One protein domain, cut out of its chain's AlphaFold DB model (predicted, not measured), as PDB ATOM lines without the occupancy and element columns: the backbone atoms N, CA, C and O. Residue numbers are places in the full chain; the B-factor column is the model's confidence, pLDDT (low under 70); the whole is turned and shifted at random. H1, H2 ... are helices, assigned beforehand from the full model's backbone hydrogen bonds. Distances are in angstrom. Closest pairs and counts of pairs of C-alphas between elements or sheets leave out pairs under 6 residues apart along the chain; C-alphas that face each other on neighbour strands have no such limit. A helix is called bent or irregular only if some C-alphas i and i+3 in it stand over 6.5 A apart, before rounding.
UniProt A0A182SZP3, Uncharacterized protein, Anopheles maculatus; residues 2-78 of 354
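What this domain is: This is residues 2 to 78 of the 354 residues of an uncharacterized protein of Anopheles maculatus (UniProt A0A182SZP3). What shape do these coordinates make? One long helix, H5, runs back in the opposite direction alongside two shorter helices, H1 and H3, which follow each other roughly end to end in the same direction. A long loop between H3 and the little helix H4 reaches away from this loosely joined group of helices, and its residues 37 to 42 stick out at one end, while the short H2 sits on the turn between H1 and H3. What is it made of, and how spread out is it? The printed part has 77 residues with five named helices, in the order H1, H2, H3, H4, H5, and no named strand: it is all helix. It is loose, with a radius of gyration of the C-alphas of 14.5 A, and elongated, with spans of 47 by 28 by 17 A.

How they stand to each other: What do the first two helices do? H1, residues 2 to 9, and H2, residues 17 to 20, only just touch, with 3 pairs of C-alphas within 8 A; the closest C-alphas are those of Leu 7 and Tyr 20, 6.3 A apart. How does the next helix stand to them? H3, residues 23 to 32, touches H1, their closest C-alphas being those of Gln 9 and Gly 24, 6.6 A apart. H1 and H3 run the same way at a shallow tilt of 30 degrees. H2 and H3 meet only through their link. Where do the last two helices go? H4, residues 51 to 54, touches no helix and is close to but not clearly touching H5, residues 58 to 76, with the C-alphas of Ser 54 and Phe 60 closest at 6.2 A. H5 touches H3 with residues 59 to 67 alone, opposite ways at a shallow tilt of 22 degrees, and the C-alphas of Leu 31 and Met 59 are closest at 7.3 A. H5 is close to but not clearly touching H1, opposite ways at a shallow tilt of 28 degrees, with the C-alphas of Leu 4 and Tyr 71 closest at 7.5 A. What do the backbone N and O atoms show? In H1 and H3 every pair of O i and N i+4 is within hydrogen-bond range, and in H5 13 of 15 are; H2 and H4 are too short for such a pair.

Where its parts are: Where does the first helix begin, and how long are the early ones? H1 begins at C-alpha 2, at (12.603, -54.038, 260.529), and measures 10.5 A from first to last C-alpha. H2 measures 5.3 A, and H3 measures 13.8 A, ending at C-alpha 32, at (-4.868, -51.179, 239.215). Where does the last helix end? H4 measures 5.2 A. H5, the longest helix with 19 residues, measures 26.8 A and ends at C-alpha 76, at (2.032, -63.125, 267.281). It is not bent, but it has a kink of 26 degrees near residue 70.

The domain as a whole: How far does the printed part reach? The two C-alphas farthest apart are those of Glu 39 and Leu 78, at 48.8 A, while those of the first and last printed residues, Glu 2 and Leu 78, are 14.4 A apart. Is it continuous, and which links are long? The printed part has no cut. The link from H3 to H4, residues 33 to 50, is long; H1 to H2 is short, and H2 to H3 and H4 to H5 are tight. Where is confidence low? The mean pLDDT of the printed part is 90.2, and residues 37 to 38 are under 70.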
ATOM      1  N   GLU A   2      11.972 -54.835 261.602       89.12
ATOM      2  CA  GLU A   2      12.603 -54.038 260.529       89.12
ATOM      3  C   GLU A   2      13.060 -54.888 259.338       89.12
ATOM      4  O   GLU A   2      12.661 -54.615 258.211       89.12
ATOM      5  N   TYR A   3      13.768 -55.998 259.588       92.19
ATOM      6  CA  TYR A   3      14.123 -56.957 258.535       92.19
ATOM      7  C   TYR A   3      12.908 -57.418 257.723       92.19
ATOM      8  O   TYR A   3      12.952 -57.393 256.500       92.19
ATOM      9  N   LEU A   4      11.802 -57.784 258.383       92.25
ATOM     10  CA  LEU A   4      10.568 -58.171 257.692       92.25
ATOM     11  C   LEU A   4      10.025 -57.015 256.841       92.25
ATOM     12  O   LEU A   4       9.619 -57.237 255.706       92.25
ATOM     13  N   GLY A   5      10.074 -55.783 257.353       92.25
ATOM     14  CA  GLY A   5       9.691 -54.590 256.600       92.25
ATOM     15  C   GLY A   5      10.491 -54.411 255.313       92.25
ATOM     16  O   GLY A   5       9.900 -54.238 254.246       92.25
ATOM     17  N   ASN A   6      11.813 -54.554 255.400       92.81
ATOM     18  CA  ASN A   6      12.709 -54.453 254.251       92.81
ATOM     19  C   ASN A   6      12.459 -55.565 253.226       92.81
ATOM     20  O   ASN A   6      12.536 -55.338 252.020       92.81
ATOM     21  N   LEU A   7      12.112 -56.769 253.688       92.75
ATOM     22  CA  LEU A   7      11.738 -57.885 252.820       92.75
ATOM     23  C   LEU A   7      10.421 -57.628 252.080       92.75
ATOM     24  O   LEU A   7      10.370 -57.781 250.864       92.75
ATOM     25  N   VAL A   8       9.377 -57.212 252.800       91.44
ATOM     26  CA  VAL A   8       8.021 -57.010 252.261       91.44
ATOM     27  C   VAL A   8       7.959 -55.827 251.292       91.44
ATOM     28  O   VAL A   8       7.324 -55.917 250.238       91.44
ATOM     29  N   GLN A   9       8.625 -54.719 251.627       91.31
ATOM     30  CA  GLN A   9       8.720 -53.552 250.749       91.31
ATOM     31  C   GLN A   9       9.735 -53.765 249.614       91.31
ATOM     32  O   GLN A   9       9.650 -53.091 248.592       91.31
ATOM     33  N   ALA A  10      10.693 -54.683 249.787       92.00
ATOM     34  CA  ALA A  10      11.863 -54.844 248.922       92.00
ATOM     35  C   ALA A  10      12.620 -53.522 248.693       92.00
ATOM     36  O   ALA A  10      13.016 -53.197 247.573       92.00
ATOM     37  N   ASN A  11      12.798 -52.755 249.770       90.62
ATOM     38  CA  ASN A  11      13.563 -51.509 249.760       90.62
ATOM     39  C   ASN A  11      15.083 -51.782 249.610       90.62
ATOM     40  O   ASN A  11      15.497 -52.946 249.613       90.62
ATOM     41  N   PRO A  12      15.934 -50.747 249.453       91.12
ATOM     42  CA  PRO A  12      17.382 -50.934 249.305       91.12
ATOM     43  C   PRO A  12      18.062 -51.702 250.451       91.12
ATOM     44  O   PRO A  12      19.088 -52.335 250.216       91.12
ATOM     45  N   ASP A  13      17.464 -51.716 251.646       91.38
ATOM     46  CA  ASP A  13      17.957 -52.446 252.824       91.38
ATOM     47  C   ASP A  13      17.474 -53.910 252.868       91.38
ATOM     48  O   ASP A  13      17.706 -54.645 253.835       91.38
ATOM     49  N   SER A  14      16.763 -54.360 251.831       92.62
ATOM     50  CA  SER A  14      16.334 -55.745 251.685       92.62
ATOM     51  C   SER A  14      17.529 -56.653 251.416       92.62
ATOM     52  O   SER A  14      18.257 -56.484 250.439       92.62
ATOM     53  N   VAL A  15      17.687 -57.699 252.231       92.25
ATOM     54  CA  VAL A  15      18.813 -58.644 252.115       92.25
ATOM     55  C   VAL A  15      18.861 -59.389 250.774       92.25
ATOM     56  O   VAL A  15      19.915 -59.897 250.399       92.25
ATOM     57  N   ASN A  16      17.733 -59.500 250.052       91.19
ATOM     58  CA  ASN A  16      17.680 -60.138 248.733       91.19
ATOM     59  C   ASN A  16      16.460 -59.687 247.904       91.19
ATOM     60  O   ASN A  16      15.486 -60.426 247.733       91.19
ATOM     61  N   SER A  17      16.526 -58.484 247.333       89.19
ATOM     62  CA  SER A  17      15.451 -57.931 246.495       89.19
ATOM     63  C   SER A  17      15.128 -58.782 245.254       89.19
ATOM     64  O   SER A  17      13.985 -58.789 244.796       89.19
ATOM     65  N   ARG A  18      16.093 -59.559 244.735       88.88
ATOM     66  CA  ARG A  18      15.881 -60.464 243.590       88.88
ATOM     67  C   ARG A  18      14.964 -61.637 243.937       88.88
ATOM     68  O   ARG A  18      14.158 -62.033 243.094       88.88
ATOM     69  N   PHE A  19      15.118 -62.205 245.132       91.25
ATOM     70  CA  PHE A  19      14.306 -63.329 245.595       91.25
ATOM     71  C   PHE A  19      12.929 -62.867 246.076       91.25
ATOM     72  O   PHE A  19      11.922 -63.370 245.588       91.25
ATOM     73  N   TYR A  20      12.886 -61.893 246.992       89.88
ATOM     74  CA  TYR A  20      11.636 -61.477 247.634       89.88
ATOM     75  C   TYR A  20      10.755 -60.613 246.730       89.88
ATOM     76  O   TYR A  20       9.538 -60.772 246.754       89.88
ATOM     77  N   LYS A  21      11.371 -59.780 245.875       88.88
ATOM     78  CA  LYS A  21      10.711 -58.829 244.964       88.88
ATOM     79  C   LYS A  21       9.732 -57.872 245.663       88.88
ATOM     80  O   LYS A  21       9.332 -58.051 246.806       88.88
ATOM     81  N   TYR A  22       9.322 -56.819 244.959       87.94
ATOM     82  CA  TYR A  22       8.402 -55.837 245.529       87.94
ATOM     83  C   TYR A  22       6.938 -56.278 245.380       87.94
ATOM     84  O   TYR A  22       6.232 -55.849 244.467       87.94
ATOM     85  N   VAL A  23       6.467 -57.124 246.301       88.88
ATOM     86  CA  VAL A  23       5.100 -57.680 246.262       88.88
ATOM     87  C   VAL A  23       4.031 -56.584 246.246       88.88
ATOM     88  O   VAL A  23       3.094 -56.657 245.453       88.88
ATOM     89  N   GLY A  24       4.192 -55.538 247.064       90.12
ATOM     90  CA  GLY A  24       3.253 -54.413 247.109       90.12
ATOM     91  C   GLY A  24       3.139 -53.661 245.779       90.12
ATOM     92  O   GLY A  24       2.034 -53.315 245.368       90.12
ATOM     93  N   TRP A  25       4.253 -53.448 245.078       88.12
ATOM     94  CA  TRP A  25       4.263 -52.752 243.789       88.12
ATOM     95  C   TRP A  25       3.641 -53.583 242.669       88.12
ATOM     96  O   TRP A  25       2.757 -53.088 241.974       88.12
ATOM     97  N   PHE A  26       4.002 -54.865 242.550       89.19
ATOM     98  CA  PHE A  26       3.364 -55.749 241.569       89.19
ATOM     99  C   PHE A  26       1.861 -55.893 241.822       89.19
ATOM    100  O   PHE A  26       1.072 -55.848 240.882       89.19
ATOM    101  N   ALA A  27       1.446 -56.019 243.087       92.62
ATOM    102  CA  ALA A  27       0.033 -56.089 243.431       92.62
ATOM    103  C   ALA A  27      -0.727 -54.814 243.034       92.62
ATOM    104  O   ALA A  27      -1.844 -54.913 242.544       92.62
ATOM    105  N   ARG A  28      -0.129 -53.626 243.194       92.19
ATOM    106  CA  ARG A  28      -0.733 -52.352 242.767       92.19
ATOM    107  C   ARG A  28      -0.952 -52.278 241.259       92.19
ATOM    108  O   ARG A  28      -2.017 -51.833 240.856       92.19
ATOM    109  N   ILE A  29       0.000 -52.744 240.450       88.62
ATOM    110  CA  ILE A  29      -0.148 -52.792 238.984       88.62
ATOM    111  C   ILE A  29      -1.269 -53.762 238.598       88.62
ATOM    112  O   ILE A  29      -2.193 -53.397 237.878       88.62
ATOM    113  N   LEU A  30      -1.238 -54.981 239.146       89.31
ATOM    114  CA  LEU A  30      -2.234 -56.014 238.841       89.31
ATOM    115  C   LEU A  30      -3.652 -55.607 239.263       89.31
ATOM    116  O   LEU A  30      -4.602 -55.811 238.513       89.31
ATOM    117  N   LEU A  31      -3.803 -55.042 240.463       92.19
ATOM    118  CA  LEU A  31      -5.096 -54.589 240.980       92.19
ATOM    119  C   LEU A  31      -5.536 -53.257 240.372       92.19
ATOM    120  O   LEU A  31      -6.731 -52.980 240.343       92.19
ATOM    121  N   GLY A  32      -4.591 -52.439 239.898       88.75
ATOM    122  CA  GLY A  32      -4.868 -51.179 239.215       88.75
ATOM    123  C   GLY A  32      -5.594 -51.386 237.888       88.75
ATOM    124  O   GLY A  32      -6.275 -50.471 237.430       88.75
ATOM    125  N   GLY A  33      -5.485 -52.588 237.308       84.19
ATOM    126  CA  GLY A  33      -6.222 -52.981 236.111       84.19
ATOM    127  C   GLY A  33      -5.904 -52.104 234.902       84.19
ATOM    128  O   GLY A  33      -6.765 -51.925 234.040       84.19
ATOM    129  N   SER A  34      -4.704 -51.517 234.860       82.25
ATOM    130  CA  SER A  34      -4.266 -50.701 233.737       82.25
ATOM    131  C   SER A  34      -4.185 -51.531 232.464       82.25
ATOM    132  O   SER A  34      -3.886 -52.727 232.468       82.25
ATOM    133  N   ILE A  35      -4.495 -50.880 231.346       77.50
ATOM    134  CA  ILE A  35      -4.408 -51.511 230.035       77.50
ATOM    135  C   ILE A  35      -2.926 -51.602 229.676       77.50
ATOM    136  O   ILE A  35      -2.267 -50.578 229.481       77.50
ATOM    137  N   GLU A  36      -2.409 -52.825 229.571       70.88
ATOM    138  CA  GLU A  36      -1.077 -53.049 229.019       70.88
ATOM    139  C   GLU A  36      -1.066 -52.631 227.544       70.88
ATOM    140  O   GLU A  36      -1.827 -53.142 226.717       70.88
ATOM    141  N   HIS A  37      -0.188 -51.694 227.200       67.12
ATOM    142  CA  HIS A  37       0.093 -51.365 225.811       67.12
ATOM    143  C   HIS A  37       1.351 -52.093 225.343       67.12
ATOM    144  O   HIS A  37       2.333 -52.216 226.069       67.12
ATOM    145  N   PHE A  38       1.349 -52.504 224.074       69.44
ATOM    146  CA  PHE A  38       2.506 -53.132 223.428       69.44
ATOM    147  C   PHE A  38       3.707 -52.187 223.254       69.44
ATOM    148  O   PHE A  38       4.818 -52.641 222.993       69.44
ATOM    149  N   GLU A  39       3.496 -50.873 223.358       77.50
ATOM    150  CA  GLU A  39       4.550 -49.868 223.238       77.50
ATOM    151  C   GLU A  39       5.072 -49.461 224.621       77.50
ATOM    152  O   GLU A  39       4.313 -48.968 225.452       77.50
ATOM    153  N   ASN A  40       6.391 -49.563 224.828       70.81
ATOM    154  CA  ASN A  40       7.078 -49.320 226.109       70.81
ATOM    155  C   ASN A  40       6.885 -47.915 226.730       70.81
ATOM    156  O   ASN A  40       7.336 -47.678 227.848       70.81
ATOM    157  N   HIS A  41       6.261 -46.971 226.022       75.81
ATOM    158  CA  HIS A  41       6.075 -45.582 226.463       75.81
ATOM    159  C   HIS A  41       4.618 -45.109 226.446       75.81
ATOM    160  O   HIS A  41       4.354 -43.933 226.692       75.81
ATOM    161  N   LYS A  42       3.663 -46.000 226.168       79.00
ATOM    162  CA  LYS A  42       2.236 -45.695 226.291       79.00
ATOM    163  C   LYS A  42       1.717 -46.424 227.515       79.00
ATOM    164  O   LYS A  42       1.549 -47.630 227.481       79.00
ATOM    165  N   VAL A  43       1.499 -45.709 228.611       77.12
ATOM    166  CA  VAL A  43       0.944 -46.291 229.837       77.12
ATOM    167  C   VAL A  43      -0.297 -45.500 230.209       77.12
ATOM    168  O   VAL A  43      -0.272 -44.271 230.207       77.12
ATOM    169  N   LEU A  44      -1.383 -46.209 230.512       84.38
ATOM    170  CA  LEU A  44      -2.595 -45.645 231.100       84.38
ATOM    171  C   LEU A  44      -2.670 -46.133 232.551       84.38
ATOM    172  O   LEU A  44      -3.288 -47.169 232.801       84.38
ATOM    173  N   PRO A  45      -1.982 -45.455 233.488       88.00
ATOM    174  CA  PRO A  45      -1.842 -45.950 234.849       88.00
ATOM    175  C   PRO A  45      -3.183 -45.935 235.582       88.00
ATOM    176  O   PRO A  45      -3.968 -44.987 235.476       88.00
ATOM    177  N   GLY A  46      -3.434 -46.988 236.355       89.56
ATOM    178  CA  GLY A  46      -4.573 -47.062 237.256       89.56
ATOM    179  C   GLY A  46      -4.397 -46.178 238.493       89.56
ATOM    180  O   GLY A  46      -3.313 -45.693 238.821       89.56
ATOM    181  N   VAL A  47      -5.476 -46.015 239.259       93.06
ATOM    182  CA  VAL A  47      -5.470 -45.223 240.503       93.06
ATOM    183  C   VAL A  47      -4.537 -45.786 241.586       93.06
ATOM    184  O   VAL A  47      -4.075 -45.039 242.439       93.06
ATOM    185  N   LEU A  48      -4.219 -47.084 241.560       94.50
ATOM    186  CA  LEU A  48      -3.318 -47.730 242.529       94.50
ATOM    187  C   LEU A  48      -1.824 -47.563 242.204       94.50
ATOM    188  O   LEU A  48      -0.968 -47.870 243.044       94.50
ATOM    189  N   GLU A  49      -1.503 -47.079 241.006       91.81
ATOM    190  CA  GLU A  49      -0.127 -46.958 240.508       91.81
ATOM    191  C   GLU A  49       0.537 -45.627 240.890       91.81
ATOM    192  O   GLU A  49       1.749 -45.481 240.746       91.81
ATOM    193  N   HIS A  50      -0.226 -44.693 241.469       93.06
ATOM    194  CA  HIS A  50       0.261 -43.411 241.980       93.06
ATOM    195  C   HIS A  50      -0.098 -43.237 243.457       93.06
ATOM    196  O   HIS A  50      -1.216 -43.546 243.878       93.06
ATOM    197  N   TYR A  51       0.831 -42.737 244.273       92.56
ATOM    198  CA  TYR A  51       0.618 -42.580 245.717       92.56
ATOM    199  C   TYR A  51      -0.500 -41.576 246.033       92.56
ATOM    200  O   TYR A  51      -1.286 -41.793 246.953       92.56
ATOM    201  N   GLU A  52      -0.603 -40.528 245.223       93.00
ATOM    202  CA  GLU A  52      -1.540 -39.410 245.326       93.00
ATOM    203  C   GLU A  52      -3.003 -39.839 245.133       93.00
ATOM    204  O   GLU A  52      -3.925 -39.197 245.644       93.00
ATOM    205  N   THR A  53      -3.233 -40.927 244.396       94.94
ATOM    206  CA  THR A  53      -4.573 -41.425 244.047       94.94
ATOM    207  C   THR A  53      -4.899 -42.777 244.674       94.94
ATOM    208  O   THR A  53      -6.080 -43.088 244.821       94.94
ATOM    209  N   SER A  54      -3.897 -43.528 245.138       96.06
ATOM    210  CA  SER A  54      -4.055 -44.888 245.677       96.06
ATOM    211  C   SER A  54      -5.115 -45.001 246.771       96.06
ATOM    212  O   SER A  54      -5.918 -45.927 246.757       96.06
ATOM    213  N   LEU A  55      -5.153 -44.048 247.709       96.06
ATOM    214  CA  LEU A  55      -6.089 -44.071 248.842       96.06
ATOM    215  C   LEU A  55      -7.561 -43.890 248.428       96.06
ATOM    216  O   LEU A  55      -8.454 -44.058 249.252       96.06
ATOM    217  N   ARG A  56      -7.836 -43.524 247.171       95.94
ATOM    218  CA  ARG A  56      -9.204 -43.354 246.658       95.94
ATOM    219  C   ARG A  56      -9.867 -44.685 246.312       95.94
ATOM    220  O   ARG A  56     -11.092 -44.736 246.247       95.94
ATOM    221  N   ASP A  57      -9.082 -45.735 246.084       96.31
ATOM    222  CA  ASP A  57      -9.582 -47.051 245.701       96.31
ATOM    223  C   ASP A  57      -9.750 -47.957 246.937       96.31
ATOM    224  O   ASP A  57      -8.778 -48.194 247.660       96.31
ATOM    225  N   PRO A  58     -10.942 -48.529 247.193       96.44
ATOM    226  CA  PRO A  58     -11.145 -49.515 248.257       96.44
ATOM    227  C   PRO A  58     -10.170 -50.705 248.223       96.44
ATOM    228  O   PRO A  58      -9.857 -51.277 249.273       96.44
ATOM    229  N   MET A  59      -9.675 -51.089 247.042       95.69
ATOM    230  CA  MET A  59      -8.694 -52.162 246.876       95.69
ATOM    231  C   MET A  59      -7.357 -51.850 247.543       95.69
ATOM    232  O   MET A  59      -6.690 -52.780 248.001       95.69
ATOM    233  N   PHE A  60      -6.997 -50.569 247.691       96.69
ATOM    234  CA  PHE A  60      -5.828 -50.169 248.468       96.69
ATOM    235  C   PHE A  60      -5.915 -50.724 249.890       96.69
ATOM    236  O   PHE A  60      -5.008 -51.415 250.349       96.69
ATOM    237  N   TYR A  61      -7.029 -50.479 250.578       96.75
ATOM    238  CA  TYR A  61      -7.191 -50.879 251.974       96.75
ATOM    239  C   TYR A  61      -7.220 -52.399 252.133       96.75
ATOM    240  O   TYR A  61      -6.668 -52.921 253.096       96.75
ATOM    241  N   GLN A  62      -7.799 -53.124 251.173       96.31
ATOM    242  CA  GLN A  62      -7.791 -54.590 251.174       96.31
ATOM    243  C   GLN A  62      -6.378 -55.156 250.980       96.31
ATOM    244  O   GLN A  62      -5.958 -56.040 251.730       96.31
ATOM    245  N   LEU A  63      -5.624 -54.618 250.014       95.62
ATOM    246  CA  LEU A  63      -4.238 -55.009 249.764       95.62
ATOM    247  C   LEU A  63      -3.360 -54.730 250.987       95.62
ATOM    248  O   LEU A  63      -2.656 -55.619 251.462       95.62
ATOM    249  N   TYR A  64      -3.415 -53.508 251.515       95.56
ATOM    250  CA  TYR A  64      -2.577 -53.110 252.640       95.56
ATOM    251  C   TYR A  64      -2.973 -53.809 253.936       95.56
ATOM    252  O   TYR A  64      -2.080 -54.179 254.686       95.56
ATOM    253  N   LYS A  65      -4.260 -54.103 254.166       96.06
ATOM    254  CA  LYS A  65      -4.676 -54.956 255.289       96.06
ATOM    255  C   LYS A  65      -4.033 -56.342 255.203       96.06
ATOM    256  O   LYS A  65      -3.512 -56.827 256.200       96.06
ATOM    257  N   ARG A  66      -3.993 -56.949 254.011       95.31
ATOM    258  CA  ARG A  66      -3.320 -58.240 253.799       95.31
ATOM    259  C   ARG A  66      -1.810 -58.161 254.035       95.31
ATOM    260  O   ARG A  66      -1.256 -59.060 254.651       95.31
ATOM    261  N   ILE A  67      -1.150 -57.109 253.554       94.88
ATOM    262  CA  ILE A  67       0.293 -56.912 253.761       94.88
ATOM    263  C   ILE A  67       0.602 -56.692 255.249       94.88
ATOM    264  O   ILE A  67       1.526 -57.299 255.784       94.88
ATOM    265  N   VAL A  68      -0.184 -55.852 255.928       94.19
ATOM    266  CA  VAL A  68      -0.055 -55.576 257.366       94.19
ATOM    267  C   VAL A  68      -0.275 -56.844 258.193       94.19
ATOM    268  O   VAL A  68       0.435 -57.043 259.177       94.19
ATOM    269  N   GLN A  69      -1.159 -57.752 257.761       95.00
ATOM    270  CA  GLN A  69      -1.380 -59.031 258.439       95.00
ATOM    271  C   GLN A  69      -0.096 -59.860 258.590       95.00
ATOM    272  O   GLN A  69       0.080 -60.495 259.620       95.00
ATOM    273  N   TRP A  70       0.843 -59.807 257.640       94.69
ATOM    274  CA  TRP A  70       2.127 -60.514 257.776       94.69
ATOM    275  C   TRP A  70       2.973 -59.991 258.941       94.69
ATOM    276  O   TRP A  70       3.708 -60.749 259.576       94.69
ATOM    277  N   TYR A  71       2.874 -58.695 259.246       94.44
ATOM    278  CA  TYR A  71       3.536 -58.125 260.416       94.44
ATOM    279  C   TYR A  71       2.849 -58.590 261.695       94.44
ATOM    280  O   TYR A  71       3.553 -58.940 262.637       94.44
ATOM    281  N   TRP A  72       1.515 -58.640 261.721       94.69
ATOM    282  CA  TRP A  72       0.772 -59.176 262.862       94.69
ATOM    283  C   TRP A  72       1.077 -60.653 263.104       94.69
ATOM    284  O   TRP A  72       1.449 -61.005 264.216       94.69
ATOM    285  N   GLU A  73       1.086 -61.481 262.060       94.94
ATOM    286  CA  GLU A  73       1.496 -62.888 262.147       94.94
ATOM    287  C   GLU A  73       2.908 -63.028 262.733       94.94
ATOM    288  O   GLU A  73       3.145 -63.860 263.608       94.94
ATOM    289  N   PHE A  74       3.862 -62.188 262.316       95.19
ATOM    290  CA  PHE A  74       5.187 -62.156 262.939       95.19
ATOM    291  C   PHE A  74       5.123 -61.737 264.416       95.19
ATOM    292  O   PHE A  74       5.767 -62.357 265.263       95.19
ATOM    293  N   LYS A  75       4.362 -60.686 264.734       95.75
ATOM    294  CA  LYS A  75       4.206 -60.170 266.099       95.75
ATOM    295  C   LYS A  75       3.529 -61.175 267.031       95.75
ATOM    296  O   LYS A  75       3.850 -61.179 268.214       95.75
ATOM    297  N   ASP A  76       2.698 -62.070 266.510       95.31
ATOM    298  CA  ASP A  76       2.032 -63.125 267.281       95.31
ATOM    299  C   ASP A  76       2.984 -64.214 267.778       95.31
ATOM    300  O   ASP A  76       2.687 -64.909 268.747       95.31
ATOM    301  N   HIS A  77       4.170 -64.327 267.173       95.75
ATOM    302  CA  HIS A  77       5.237 -65.193 267.677       95.75
ATOM    303  C   HIS A  77       6.014 -64.560 268.841       95.75
ATOM    304  O   HIS A  77       6.833 -65.230 269.478       95.75
ATOM    305  N   LEU A  78       5.807 -63.268 269.119       96.38
ATOM    306  CA  LEU A  78       6.418 -62.609 270.263       96.38
ATOM    307  C   LEU A  78       5.649 -62.956 271.534       96.38
ATOM    308  O   LEU A  78       4.424 -63.065 271.546       96.38
TER     309      LEU A  78